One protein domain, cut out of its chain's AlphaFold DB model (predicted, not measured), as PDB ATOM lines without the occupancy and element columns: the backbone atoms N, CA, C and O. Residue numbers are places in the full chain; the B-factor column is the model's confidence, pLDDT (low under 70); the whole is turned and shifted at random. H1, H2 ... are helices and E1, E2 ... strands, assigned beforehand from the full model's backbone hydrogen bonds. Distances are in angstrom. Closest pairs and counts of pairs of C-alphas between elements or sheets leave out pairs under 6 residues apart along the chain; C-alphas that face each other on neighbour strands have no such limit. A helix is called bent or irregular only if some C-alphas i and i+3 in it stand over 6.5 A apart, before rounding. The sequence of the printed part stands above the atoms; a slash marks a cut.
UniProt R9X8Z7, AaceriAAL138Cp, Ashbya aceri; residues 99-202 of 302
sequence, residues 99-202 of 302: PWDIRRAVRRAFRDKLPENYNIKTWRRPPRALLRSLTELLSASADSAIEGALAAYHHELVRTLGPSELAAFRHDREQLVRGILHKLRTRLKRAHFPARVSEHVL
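Overview. This is residues 99 to 202 of the 302 residues of the protein "AaceriAAL138Cp" of Ashbya aceri (UniProt R9X8Z7). Two long helices, H2 and H4, run side by side in opposite ways, with short H3 joining them at one end; at the other end H1 and the antiparallel sheet E1 - E2 make a small head. The printed part has 104 residues, mostly helix, in the order H1 E1 H2 H3 H4 E2. It is only just extended, close to loose, radius of gyration of the C-alphas 19.7 A, a rod spanning 69 by 22 by 20 A.

Along the chain. Find C-alpha 102 at (12.584, 14.087, 45.574), where H1, residues 102 to 113, begins; it is 16.3 A long. Next come E1, residues 119 to 124, 14.5 A; H2, residues 128 to 152, 35.7 A; and H3, residues 154 to 161, 10.4 A. H4, residues 163 to 190, 41.8 A, is only just irregular: C-alphas 164 and 167 are 6.6 A apart. E2, residues 193 to 198, 13.6 A, ends at C-alpha 198, (9.350, 33.459, 57.064).

Arrangement. H2 and H4 touch, closest at C-alphas Thr 135 and Arg 185, 6.7 A, at a shallow tilt of 26 degrees. H1 and H4 touch only at their ends, closest at C-alphas Ile 102 and Leu 188, 6.6 A. Between E1 and E2, N 124 and O 193 are 2.9 A apart, within hydrogen-bond range. Every O i to N i+4 pair is within range in H1, H2 and H3; in H4, 22 of 24.

Size, cuts and confidence. C-alphas Gly 162 and Leu 202, the farthest apart, are 69.2 A apart. The printed part has no cut, and its links between named elements are tight. Look for pLDDT under 70 at residues 117 to 119, 121 and 196 to 202.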
ATOM      1  N   PRO A  99      19.188  10.960  43.312       72.44
ATOM      2  CA  PRO A  99      18.337  11.843  42.508       72.44
ATOM      3  C   PRO A  99      16.855  11.442  42.542       72.44
ATOM      4  O   PRO A  99      15.975  12.258  42.271       72.44
ATOM      5  N   TRP A 100      16.549  10.201  42.933       78.25
ATOM      6  CA  TRP A 100      15.180   9.715  43.088       78.25
ATOM      7  C   TRP A 100      14.547  10.047  44.448       78.25
ATOM      8  O   TRP A 100      13.341   9.811  44.629       78.25
ATOM      9  N   ASP A 101      15.311  10.588  45.403       82.88
ATOM     10  CA  ASP A 101      14.776  11.139  46.651       82.88
ATOM     11  C   ASP A 101      14.369  12.607  46.456       82.88
ATOM     12  O   ASP A 101      15.063  13.558  46.828       82.88
ATOM     13  N   ILE A 102      13.177  12.778  45.878       81.88
ATOM     14  CA  ILE A 102      12.584  14.087  45.574       81.88
ATOM     15  C   ILE A 102      12.514  14.971  46.827       81.88
ATOM     16  O   ILE A 102      12.645  16.186  46.732       81.88
ATOM     17  N   ARG A 103      12.350  14.397  48.026       82.69
ATOM     18  CA  ARG A 103      12.268  15.188  49.260       82.69
ATOM     19  C   ARG A 103      13.597  15.876  49.568       82.69
ATOM     20  O   ARG A 103      13.590  17.057  49.914       82.69
ATOM     21  N   ARG A 104      14.714  15.151  49.464       83.06
ATOM     22  CA  ARG A 104      16.059  15.715  49.667       83.06
ATOM     23  C   ARG A 104      16.418  16.689  48.550       83.06
ATOM     24  O   ARG A 104      16.894  17.780  48.847       83.06
ATOM     25  N   ALA A 105      16.107  16.338  47.302       83.75
ATOM     26  CA  ALA A 105      16.343  17.199  46.143       83.75
ATOM     27  C   ALA A 105      15.617  18.544  46.252       83.75
ATOM     28  O   ALA A 105      16.239  19.590  46.096       83.75
ATOM     29  N   VAL A 106      14.330  18.529  46.612       83.94
ATOM     30  CA  VAL A 106      13.543  19.751  46.821       83.94
ATOM     31  C   VAL A 106      14.131  20.576  47.967       83.94
ATOM     32  O   VAL A 106      14.330  21.774  47.812       83.94
ATOM     33  N   ARG A 107      14.474  19.954  49.103       83.00
ATOM     34  CA  ARG A 107      15.061  20.674  50.246       83.00
ATOM     35  C   ARG A 107      16.359  21.383  49.899       83.00
ATOM     36  O   ARG A 107      16.512  22.546  50.256       83.00
ATOM     37  N   ARG A 108      17.258  20.688  49.203       83.69
ATOM     38  CA  ARG A 108      18.532  21.243  48.754       83.69
ATOM     39  C   ARG A 108      18.313  22.383  47.766       83.69
ATOM     40  O   ARG A 108      18.756  23.486  48.028       83.69
ATOM     41  N   ALA A 109      17.514  22.159  46.724       83.31
ATOM     42  CA  ALA A 109      17.233  23.182  45.719       83.31
ATOM     43  C   ALA A 109      16.571  24.444  46.299       83.31
ATOM     44  O   ALA A 109      16.794  25.534  45.782       83.31
ATOM     45  N   PHE A 110      15.753  24.318  47.351       82.88
ATOM     46  CA  PHE A 110      15.208  25.484  48.049       82.88
ATOM     47  C   PHE A 110      16.247  26.168  48.938       82.88
ATOM     48  O   PHE A 110      16.285  27.389  48.934       82.88
ATOM     49  N   ARG A 111      17.096  25.422  49.657       80.69
ATOM     50  CA  ARG A 111      18.190  26.007  50.454       80.69
ATOM     51  C   ARG A 111      19.196  26.754  49.584       80.69
ATOM     52  O   ARG A 111      19.520  27.881  49.911       80.69
ATOM     53  N   ASP A 112      19.602  26.169  48.461       83.31
ATOM     54  CA  ASP A 112      20.589  26.761  47.551       83.31
ATOM     55  C   ASP A 112      20.070  28.051  46.883       83.31
ATOM     56  O   ASP A 112      20.852  28.898  46.468       83.31
ATOM     57  N   LYS A 113      18.744  28.202  46.748       81.31
ATOM     58  CA  LYS A 113      18.108  29.372  46.120       81.31
ATOM     59  C   LYS A 113      17.651  30.443  47.109       81.31
ATOM     60  O   LYS A 113      17.314  31.542  46.675       81.31
ATOM     61  N   LEU A 114      17.548  30.122  48.396       78.06
ATOM     62  CA  LEU A 114      17.104  31.064  49.420       78.06
ATOM     63  C   LEU A 114      18.322  31.800  49.993       78.06
ATOM     64  O   LEU A 114      19.297  31.141  50.342       78.06
ATOM     65  N   PRO A 115      18.275  33.138  50.131       75.69
ATOM     66  CA  PRO A 115      19.315  33.872  50.844       75.69
ATOM     67  C   PRO A 115      19.451  33.359  52.286       75.69
ATOM     68  O   PRO A 115      18.454  32.960  52.892       75.69
ATOM     69  N   GLU A 116      20.657  33.419  52.855       71.00
ATOM     70  CA  GLU A 116      20.984  32.849  54.180       71.00
ATOM     71  C   GLU A 116      20.095  33.378  55.323       71.00
ATOM     72  O   GLU A 116      19.886  32.707  56.331       71.00
ATOM     73  N   ASN A 117      19.485  34.547  55.125       67.50
ATOM     74  CA  ASN A 117      18.592  35.201  56.082       67.50
ATOM     75  C   ASN A 117      17.196  34.555  56.169       67.50
ATOM     76  O   ASN A 117      16.375  34.965  56.991       67.50
ATOM     77  N   TYR A 118      16.883  33.573  55.321       67.69
ATOM     78  CA  TYR A 118      15.561  32.956  55.260       67.69
ATOM     79  C   TYR A 118      15.551  31.564  55.878       67.69
ATOM     80  O   TYR A 118      16.113  30.603  55.354       67.69
ATOM     81  N   ASN A 119      14.776  31.415  56.950       67.81
ATOM     82  CA  ASN A 119      14.539  30.124  57.578       67.81
ATOM     83  C   ASN A 119      13.175  29.548  57.171       67.81
ATOM     84  O   ASN A 119      12.115  30.123  57.426       67.81
ATOM     85  N   ILE A 120      13.176  28.358  56.562       71.50
ATOM     86  CA  ILE A 120      11.938  27.637  56.231       71.50
ATOM     87  C   ILE A 120      11.379  26.989  57.503       71.50
ATOM     88  O   ILE A 120      11.767  25.879  57.875       71.50
ATOM     89  N   LYS A 121      10.407  27.647  58.148       67.62
ATOM     90  CA  LYS A 121       9.747  27.119  59.358       67.62
ATOM     91  C   LYS A 121       8.818  25.937  59.084       67.62
ATOM     92  O   LYS A 121       8.666  25.067  59.938       67.62
ATOM     93  N   THR A 122       8.156  25.888  57.920       76.06
ATOM     94  CA  THR A 122       7.123  24.868  57.657       76.06
ATOM     95  C   THR A 122       7.239  24.214  56.284       76.06
ATOM     96  O   THR A 122       7.139  24.856  55.240       76.06
ATOM     97  N   TRP A 123       7.376  22.889  56.309       84.00
ATOM     98  CA  TRP A 123       7.367  22.009  55.143       84.00
ATOM     99  C   TRP A 123       5.989  21.348  55.045       84.00
ATOM    100  O   TRP A 123       5.646  20.514  55.882       84.00
ATOM    101  N   ARG A 124       5.175  21.716  54.049       84.00
ATOM    102  CA  ARG A 124       3.831  21.141  53.845       84.00
ATOM    103  C   ARG A 124       3.756  20.349  52.550       84.00
ATOM    104  O   ARG A 124       4.657  20.382  51.721       84.00
ATOM    105  N   ARG A 125       2.684  19.571  52.389       84.81
ATOM    106  CA  ARG A 125       2.403  18.891  51.118       84.81
ATOM    107  C   ARG A 125       2.141  19.930  50.016       84.81
ATOM    108  O   ARG A 125       1.519  20.951  50.313       84.81
ATOM    109  N   PRO A 126       2.576  19.673  48.773       85.12
ATOM    110  CA  PRO A 126       2.358  20.590  47.665       85.12
ATOM    111  C   PRO A 126       0.863  20.750  47.359       85.12
ATOM    112  O   PRO A 126       0.098  19.783  47.488       85.12
ATOM    113  N   PRO A 127       0.431  21.945  46.921       86.69
ATOM    114  CA  PRO A 127      -0.945  22.161  46.502       86.69
ATOM    115  C   PRO A 127      -1.273  21.309  45.269       86.69
ATOM    116  O   PRO A 127      -0.427  21.065  44.406       86.69
ATOM    117  N   ARG A 128      -2.530  20.857  45.167       87.44
ATOM    118  CA  ARG A 128      -2.987  19.985  44.066       87.44
ATOM    119  C   ARG A 128      -2.785  20.622  42.687       87.44
ATOM    120  O   ARG A 128      -2.483  19.895  41.747       87.44
ATOM    121  N   ALA A 129      -2.917  21.946  42.586       87.12
ATOM    122  CA  ALA A 129      -2.696  22.694  41.349       87.12
ATOM    123  C   ALA A 129      -1.237  22.599  40.868       87.12
ATOM    124  O   ALA A 129      -1.004  22.225  39.727       87.12
ATOM    125  N   LEU A 130      -0.266  22.818  41.764       85.69
ATOM    126  CA  LEU A 130       1.166  22.687  41.458       85.69
ATOM    127  C   LEU A 130       1.535  21.252  41.078       85.69
ATOM    128  O   LEU A 130       2.316  21.020  40.164       85.69
ATOM    129  N   LEU A 131       0.953  20.268  41.768       87.50
ATOM    130  CA  LEU A 131       1.142  18.869  41.397       87.50
ATOM    131  C   LEU A 131       0.639  18.583  39.982       87.50
ATOM    132  O   LEU A 131       1.292  17.836  39.265       87.50
ATOM    133  N   ARG A 132      -0.516  19.142  39.610       89.81
ATOM    134  CA  ARG A 132      -1.115  18.956  38.289       89.81
ATOM    135  C   ARG A 132      -0.261  19.605  37.203       89.81
ATOM    136  O   ARG A 132       0.101  18.906  36.262       89.81
ATOM    137  N   SER A 133       0.140  20.862  37.386       91.06
ATOM    138  CA  SER A 133       0.976  21.573  36.411       91.06
ATOM    139  C   SER A 133       2.341  20.910  36.223       91.06
ATOM    140  O   SER A 133       2.776  20.717  35.093       91.06
ATOM    141  N   LEU A 134       2.991  20.467  37.306       88.94
ATOM    142  CA  LEU A 134       4.248  19.721  37.204       88.94
ATOM    143  C   LEU A 134       4.066  18.385  36.486       88.94
ATOM    144  O   LEU A 134       4.924  17.997  35.703       88.94
ATOM    145  N   THR A 135       2.969  17.665  36.743       90.19
ATOM    146  CA  THR A 135       2.723  16.404  36.031       90.19
ATOM    147  C   THR A 135       2.431  16.616  34.555       90.19
ATOM    148  O   THR A 135       2.901  15.813  33.764       90.19
ATOM    149  N   GLU A 136       1.707  17.679  34.199       92.56
ATOM    150  CA  GLU A 136       1.404  18.034  32.807       92.56
ATOM    151  C   GLU A 136       2.678  18.446  32.054       92.56
ATOM    152  O   GLU A 136       2.915  17.980  30.941       92.56
ATOM    153  N   LEU A 137       3.555  19.231  32.690       93.56
ATOM    154  CA  LEU A 137       4.853  19.602  32.122       93.56
ATOM    155  C   LEU A 137       5.756  18.378  31.912       93.56
ATOM    156  O   LEU A 137       6.374  18.242  30.861       93.56
ATOM    157  N   LEU A 138       5.820  17.482  32.903       91.06
ATOM    158  CA  LEU A 138       6.622  16.259  32.817       91.06
ATOM    159  C   LEU A 138       6.073  15.267  31.789       91.06
ATOM    160  O   LEU A 138       6.862  14.567  31.166       91.06
ATOM    161  N   SER A 139       4.750  15.178  31.615       91.50
ATOM    162  CA  SER A 139       4.180  14.361  30.540       91.50
ATOM    163  C   SER A 139       4.493  14.959  29.176       91.50
ATOM    164  O   SER A 139       4.990  14.240  28.324       91.50
ATOM    165  N   ALA A 140       4.313  16.270  28.998       92.88
ATOM    166  CA  ALA A 140       4.596  16.926  27.723       92.88
ATOM    167  C   ALA A 140       6.080  16.820  27.333       92.88
ATOM    168  O   ALA A 140       6.402  16.542  26.179       92.88
ATOM    169  N   SER A 141       6.994  16.994  28.295       93.06
ATOM    170  CA  SER A 141       8.427  16.837  28.036       93.06
ATOM    171  C   SER A 141       8.811  15.386  27.754       93.06
ATOM    172  O   SER A 141       9.641  15.140  26.882       93.06
ATOM    173  N   ALA A 142       8.200  14.423  28.449       91.38
ATOM    174  CA  ALA A 142       8.414  13.006  28.190       91.38
ATOM    175  C   ALA A 142       7.899  12.594  26.806       91.38
ATOM    176  O   ALA A 142       8.618  11.902  26.093       91.38
ATOM    177  N   ASP A 143       6.707  13.044  26.413       91.06
ATOM    178  CA  ASP A 143       6.131  12.759  25.097       91.06
ATOM    179  C   ASP A 143       7.031  13.335  23.993       91.06
ATOM    180  O   ASP A 143       7.433  12.610  23.086       91.06
ATOM    181  N   SER A 144       7.472  14.591  24.135       92.88
ATOM    182  CA  SER A 144       8.422  15.215  23.203       92.88
ATOM    183  C   SER A 144       9.764  14.472  23.134       92.88
ATOM    184  O   SER A 144      10.304  14.271  22.046       92.88
ATOM    185  N   ALA A 145      10.297  14.018  24.273       91.94
ATOM    186  CA  ALA A 145      11.548  13.264  24.314       91.94
ATOM    187  C   ALA A 145      11.418  11.869  23.682       91.94
ATOM    188  O   ALA A 145      12.342  11.421  23.003       91.94
ATOM    189  N   ILE A 146      10.284  11.184  23.880       90.75
ATOM    190  CA  ILE A 146       9.998   9.890  23.244       90.75
ATOM    191  C   ILE A 146       9.893  10.068  21.734       90.75
ATOM    192  O   ILE A 146      10.523   9.311  20.999       90.75
ATOM    193  N   GLU A 147       9.141  11.065  21.264       91.69
ATOM    194  CA  GLU A 147       9.013  11.329  19.829       91.69
ATOM    195  C   GLU A 147      10.355  11.710  19.204       91.69
ATOM    196  O   GLU A 147      10.715  11.158  18.166       91.69
ATOM    197  N   GLY A 148      11.143  12.557  19.872       92.62
ATOM    198  CA  GLY A 148      12.494  12.904  19.432       92.62
ATOM    199  C   GLY A 148      13.422  11.689  19.345       92.62
ATOM    200  O   GLY A 148      14.104  11.505  18.337       92.62
ATOM    201  N   ALA A 149      13.421  10.819  20.361       90.88
ATOM    202  CA  ALA A 149      14.235   9.604  20.361       90.88
ATOM    203  C   ALA A 149      13.778   8.602  19.289       90.88
ATOM    204  O   ALA A 149      14.602   8.062  18.555       90.88
ATOM    205  N   LEU A 150      12.471   8.369  19.155       89.31
ATOM    206  CA  LEU A 150      11.930   7.455  18.148       89.31
ATOM    207  C   LEU A 150      12.155   7.965  16.724       89.31
ATOM    208  O   LEU A 150      12.407   7.152  15.840       89.31
ATOM    209  N   ALA A 151      12.101   9.280  16.503       91.88
ATOM    210  CA  ALA A 151      12.433   9.887  15.218       91.88
ATOM    211  C   ALA A 151      13.927   9.734  14.896       91.88
ATOM    212  O   ALA A 151      14.269   9.328  13.786       91.88
ATOM    213  N   ALA A 152      14.809   9.984  15.871       94.19
ATOM    214  CA  ALA A 152      16.256   9.854  15.695       94.19
ATOM    215  C   ALA A 152      16.682   8.419  15.341       94.19
ATOM    216  O   ALA A 152      17.513   8.222  14.460       94.19
ATOM    217  N   TYR A 153      16.072   7.415  15.979       91.94
ATOM    218  CA  TYR A 153      16.383   6.000  15.747       91.94
ATOM    219  C   TYR A 153      15.433   5.313  14.758       91.94
ATOM    220  O   TYR A 153      15.494   4.095  14.599       91.94
ATOM    221  N   HIS A 154      14.560   6.057  14.069       90.69
ATOM    222  CA  HIS A 154      13.493   5.474  13.250       90.69
ATOM    223  C   HIS A 154      14.027   4.484  12.208       90.69
ATOM    224  O   HIS A 154      13.555   3.353  12.121       90.69
ATOM    225  N   HIS A 155      15.060   4.881  11.462       90.12
ATOM    226  CA  HIS A 155      15.664   4.040  10.429       90.12
ATOM    227  C   HIS A 155      16.277   2.751  11.007       90.12
ATOM    228  O   HIS A 155      16.125   1.672  10.437       90.12
ATOM    229  N   GLU A 156      16.950   2.837  12.157       90.44
ATOM    230  CA  GLU A 156      17.560   1.675  12.817       90.44
ATOM    231  C   GLU A 156      16.508   0.720  13.388       90.44
ATOM    232  O   GLU A 156      16.641  -0.500  13.270       90.44
ATOM    233  N   LEU A 157      15.432   1.269  13.954       87.44
ATOM    234  CA  LEU A 157      14.309   0.502  14.489       87.44
ATOM    235  C   LEU A 157      13.544  -0.219  13.374       87.44
ATOM    236  O   LEU A 157      13.259  -1.405  13.506       87.44
ATOM    237  N   VAL A 158      13.287   0.447  12.244       89.88
ATOM    238  CA  VAL A 158      12.665  -0.193  11.070       89.88
ATOM    239  C   VAL A 158      13.563  -1.298  10.513       89.88
ATOM    240  O   VAL A 158      13.061  -2.357  10.148       89.88
ATOM    241  N   ARG A 159      14.888  -1.097  10.492       90.19
ATOM    242  CA  ARG A 159      15.842  -2.111  10.017       90.19
ATOM    243  C   ARG A 159      15.905  -3.349  10.919       90.19
ATOM    244  O   ARG A 159      16.185  -4.432  10.422       90.19
ATOM    245  N   THR A 160      15.711  -3.190  12.228       88.88
ATOM    246  CA  THR A 160      15.911  -4.264  13.220       88.88
ATOM    247  C   THR A 160      14.628  -4.998  13.598       88.88
ATOM    248  O   THR A 160      14.646  -6.223  13.653       88.88
ATOM    249  N   LEU A 161      13.532  -4.277  13.844       84.56
ATOM    250  CA  LEU A 161      12.229  -4.842  14.229       84.56
ATOM    251  C   LEU A 161      11.275  -5.025  13.036       84.56
ATOM    252  O   LEU A 161      10.329  -5.802  13.105       84.56
ATOM    253  N   GLY A 162      11.482  -4.284  11.945       85.44
ATOM    254  CA  GLY A 162      10.511  -4.194  10.855       85.44
ATOM    255  C   GLY A 162       9.340  -3.238  11.156       85.44
ATOM    256  O   GLY A 162       9.100  -2.844  12.301       85.44
ATOM    257  N   PRO A 163       8.584  -2.822  10.123       79.31
ATOM    258  CA  PRO A 163       7.549  -1.790  10.251       79.31
ATOM    259  C   PRO A 163       6.323  -2.234  11.067       79.31
ATOM    260  O   PRO A 163       5.655  -1.393  11.664       79.31
ATOM    261  N   SER A 164       6.029  -3.535  11.121       81.25
ATOM    262  CA  SER A 164       4.878  -4.092  11.847       81.25
ATOM    263  C   SER A 164       5.063  -4.084  13.366       81.25
ATOM    264  O   SER A 164       4.107  -3.834  14.097       81.25
ATOM    265  N   GLU A 165       6.283  -4.321  13.854       88.31
ATOM    266  CA  GLU A 165       6.572  -4.412  15.294       88.31
ATOM    267  C   GLU A 165       6.943  -3.057  15.914       88.31
ATOM    268  O   GLU A 165       6.857  -2.875  17.129       88.31
ATOM    269  N   LEU A 166       7.283  -2.063  15.087       87.12
ATOM    270  CA  LEU A 166       7.664  -0.725  15.540       87.12
ATOM    271  C   LEU A 166       6.544  -0.018  16.320       87.12
ATOM    272  O   LEU A 166       6.815   0.679  17.299       87.12
ATOM    273  N   ALA A 167       5.283  -0.221  15.925       86.19
ATOM    274  CA  ALA A 167       4.134   0.346  16.630       86.19
ATOM    275  C   ALA A 167       3.955  -0.265  18.031       86.19
ATOM    276  O   ALA A 167       3.714   0.468  18.993       86.19
ATOM    277  N   ALA A 168       4.132  -1.585  18.159       89.62
ATOM    278  CA  ALA A 168       4.083  -2.280  19.445       89.62
ATOM    279  C   ALA A 168       5.244  -1.840  20.351       89.62
ATOM    280  O   ALA A 168       5.024  -1.460  21.498       89.62
ATOM    281  N   PHE A 169       6.460  -1.754  19.802       89.19
ATOM    282  CA  PHE A 169       7.625  -1.252  20.529       89.19
ATOM    283  C   PHE A 169       7.436   0.189  21.019       89.19
ATOM    284  O   PHE A 169       7.730   0.489  22.177       89.19
ATOM    285  N   ARG A 170       6.915   1.086  20.170       89.69
ATOM    286  CA  ARG A 170       6.579   2.463  20.570       89.69
ATOM    287  C   ARG A 170       5.602   2.457  21.744       89.69
ATOM    288  O   ARG A 170       5.846   3.144  22.736       89.69
ATOM    289  N   HIS A 171       4.538   1.661  21.654       90.38
ATOM    290  CA  HIS A 171       3.536   1.568  22.708       90.38
ATOM    291  C   HIS A 171       4.128   1.072  24.034       90.38
ATOM    292  O   HIS A 171       3.894   1.690  25.073       90.38
ATOM    293  N   ASP A 172       4.960   0.032  24.002       91.62
ATOM    294  CA  ASP A 172       5.624  -0.513  25.192       91.62
ATOM    295  C   ASP A 172       6.551   0.515  25.855       91.62
ATOM    296  O   ASP A 172       6.578   0.656  27.084       91.62
ATOM    297  N   ARG A 173       7.292   1.291  25.054       90.44
ATOM    298  CA  ARG A 173       8.169   2.358  25.565       90.44
ATOM    299  C   ARG A 173       7.371   3.506  26.166       90.44
ATOM    300  O   ARG A 173       7.703   3.955  27.264       90.44
ATOM    301  N   GLU A 174       6.296   3.930  25.511       91.00
ATOM    302  CA  GLU A 174       5.376   4.928  26.063       91.00
ATOM    303  C   GLU A 174       4.756   4.455  27.384       91.00
ATOM    304  O   GLU A 174       4.725   5.212  28.358       91.00
ATOM    305  N   GLN A 175       4.307   3.199  27.467       92.75
ATOM    306  CA  GLN A 175       3.768   2.627  28.703       92.75
ATOM    307  C   GLN A 175       4.806   2.614  29.831       92.75
ATOM    308  O   GLN A 175       4.489   2.991  30.965       92.75
ATOM    309  N   LEU A 176       6.054   2.237  29.533       92.31
ATOM    310  CA  LEU A 176       7.144   2.228  30.509       92.31
ATOM    311  C   LEU A 176       7.392   3.633  31.068       92.31
ATOM    312  O   LEU A 176       7.457   3.811  32.290       92.31
ATOM    313  N   VAL A 177       7.463   4.645  30.200       91.75
ATOM    314  CA  VAL A 177       7.668   6.040  30.617       91.75
ATOM    315  C   VAL A 177       6.471   6.566  31.409       91.75
ATOM    316  O   VAL A 177       6.663   7.153  32.476       91.75
ATOM    317  N   ARG A 178       5.232   6.273  30.991       91.12
ATOM    318  CA  ARG A 178       4.021   6.600  31.772       91.12
ATOM    319  C   ARG A 178       4.048   5.948  33.160       91.12
ATOM    320  O   ARG A 178       3.677   6.587  34.150       91.12
ATOM    321  N   GLY A 179       4.554   4.719  33.268       92.88
ATOM    322  CA  GLY A 179       4.779   4.034  34.544       92.88
ATOM    323  C   GLY A 179       5.796   4.751  35.441       92.88
ATOM    324  O   GLY A 179       5.563   4.910  36.646       92.88
ATOM    325  N   ILE A 180       6.901   5.243  34.871       90.69
ATOM    326  CA  ILE A 180       7.896   6.055  35.592       90.69
ATOM    327  C   ILE A 180       7.283   7.384  36.045       90.69
ATOM    328  O   ILE A 180       7.405   7.737  37.220       90.69
ATOM    329  N   LEU A 181       6.559   8.085  35.168       90.94
ATOM    330  CA  LEU A 181       5.867   9.335  35.497       90.94
ATOM    331  C   LEU A 181       4.856   9.143  36.632       90.94
ATOM    332  O   LEU A 181       4.764   9.979  37.534       90.94
ATOM    333  N   HIS A 182       4.144   8.015  36.660       91.38
ATOM    334  CA  HIS A 182       3.244   7.683  37.762       91.38
ATOM    335  C   HIS A 182       3.995   7.505  39.095       91.38
ATOM    336  O   HIS A 182       3.588   8.049  40.132       91.38
ATOM    337  N   LYS A 183       5.130   6.794  39.085       90.44
ATOM    338  CA  LYS A 183       6.005   6.655  40.266       90.44
ATOM    339  C   LYS A 183       6.556   8.011  40.715       90.44
ATOM    340  O   LYS A 183       6.588   8.299  41.911       90.44
ATOM    341  N   LEU A 184       6.923   8.878  39.778       87.81
ATOM    342  CA  LEU A 184       7.413  10.221  40.076       87.81
ATOM    343  C   LEU A 184       6.299  11.072  40.696       87.81
ATOM    344  O   LEU A 184       6.487  11.632  41.773       87.81
ATOM    345  N   ARG A 185       5.089  11.054  40.125       89.62
ATOM    346  CA  ARG A 185       3.900  11.724  40.674       89.62
ATOM    347  C   ARG A 185       3.583  11.286  42.102       89.62
ATOM    348  O   ARG A 185       3.268  12.123  42.950       89.62
ATOM    349  N   THR A 186       3.627   9.985  42.392       89.56
ATOM    350  CA  THR A 186       3.350   9.472  43.748       89.56
ATOM    351  C   THR A 186       4.418   9.895  44.753       89.56
ATOM    352  O   THR A 186       4.076  10.244  45.886       89.56
ATOM    353  N   ARG A 187       5.690   9.959  44.343       87.44
ATOM    354  CA  ARG A 187       6.776  10.512  45.167       87.44
ATOM    355  C   ARG A 187       6.643  12.023  45.359       87.44
ATOM    356  O   ARG A 187       6.796  12.500  46.478       87.44
ATOM    357  N   LEU A 188       6.259  12.765  44.323       86.88
ATOM    358  CA  LEU A 188       6.096  14.223  44.366       86.88
ATOM    359  C   LEU A 188       4.915  14.638  45.260       86.88
ATOM    360  O   LEU A 188       5.018  15.601  46.011       86.88
ATOM    361  N   LYS A 189       3.840  13.836  45.300       86.75
ATOM    362  CA  LYS A 189       2.745  13.970  46.286       86.75
ATOM    363  C   LYS A 189       3.210  13.826  47.741       86.75
ATOM    364  O   LYS A 189       2.586  14.393  48.637       86.75
ATOM    365  N   ARG A 190       4.245  13.017  47.982       85.56
ATOM    366  CA  ARG A 190       4.825  12.769  49.314       85.56
ATOM    367  C   ARG A 190       5.949  13.746  49.654       85.56
ATOM    368  O   ARG A 190       6.307  13.852  50.824       85.56
ATOM    369  N   ALA A 191       6.497  14.443  48.662       85.50
ATOM    370  CA  ALA A 191       7.474  15.491  48.884       85.50
ATOM    371  C   ALA A 191       6.839  16.644  49.670       85.50
ATOM    372  O   ALA A 191       5.627  16.871  49.619       85.50
ATOM    373  N   HIS A 192       7.669  17.363  50.416       84.19
ATOM    374  CA  HIS A 192       7.240  18.558  51.120       84.19
ATOM    375  C   HIS A 192       7.866  19.788  50.479       84.19
ATOM    376  O   HIS A 192       9.049  19.774  50.154       84.19
ATOM    377  N   PHE A 193       7.065  20.837  50.351       81.88
ATOM    378  CA  PHE A 193       7.450  22.142  49.838       81.88
ATOM    379  C   PHE A 193       7.323  23.181  50.960       81.88
ATOM    380  O   PHE A 193       6.477  23.014  51.852       81.88
ATOM    381  N   PRO A 194       8.158  24.231  50.956       79.00
ATOM    382  CA  PRO A 194       8.020  25.332  51.899       79.00
ATOM    383  C   PRO A 194       6.657  26.008  51.697       79.00
ATOM    384  O   PRO A 194       6.322  26.419  50.592       79.00
ATOM    385  N   ALA A 195       5.842  26.077  52.752       70.19
ATOM    386  CA  ALA A 195       4.508  26.690  52.675       70.19
ATOM    387  C   ALA A 195       4.525  28.189  52.972       70.19
ATOM    388  O   ALA A 195       3.674  28.933  52.494       70.19
ATOM    389  N   ARG A 196       5.471  28.603  53.813       62.09
ATOM    390  CA  ARG A 196       5.765  29.987  54.156       62.09
ATOM    391  C   ARG A 196       7.267  30.072  54.336       62.09
ATOM    392  O   ARG A 196       7.823  29.336  55.157       62.09
ATOM    393  N   VAL A 197       7.903  30.928  53.556       58.88
ATOM    394  CA  VAL A 197       9.242  31.398  53.878       58.88
ATOM    395  C   VAL A 197       9.001  32.509  54.890       58.88
ATOM    396  O   VAL A 197       8.312  33.472  54.568       58.88
ATOM    397  N   SER A 198       9.401  32.322  56.148       54.44
ATOM    398  CA  SER A 198       9.350  33.459  57.064       54.44
ATOM    399  C   SER A 198      10.506  34.358  56.683       54.44
ATOM    400  O   SER A 198      11.657  33.978  56.902       54.44
ATOM    401  N   GLU A 199      10.195  35.513  56.107       54.94
ATOM    402  CA  GLU A 199      11.070  36.667  56.238       54.94
ATOM    403  C   GLU A 199      11.316  36.844  57.735       54.94
ATOM    404  O   GLU A 199      10.376  36.829  58.540       54.94
ATOM    405  N   HIS A 200      12.578  36.955  58.137       56.62
ATOM    406  CA  HIS A 200      12.872  37.692  59.352       56.62
ATOM    407  C   HIS A 200      12.494  39.142  59.050       56.62
ATOM    408  O   HIS A 200      13.342  39.949  58.685       56.62
ATOM    409  N   VAL A 201      11.194  39.438  59.120       55.09
ATOM    410  CA  VAL A 201      10.705  40.803  59.225       55.09
ATOM    411  C   VAL A 201      11.212  41.237  60.588       55.09
ATOM    412  O   VAL A 201      10.636  40.901  61.617       55.09
ATOM    413  N   LEU A 202      12.409  41.815  60.604       61.72
ATOM    414  CA  LEU A 202      12.826  42.643  61.716       61.72
ATOM    415  C   LEU A 202      11.762  43.729  61.774       61.72
ATOM    416  O   LEU A 202      11.623  44.497  60.819       61.72
TER     417      LEU A 202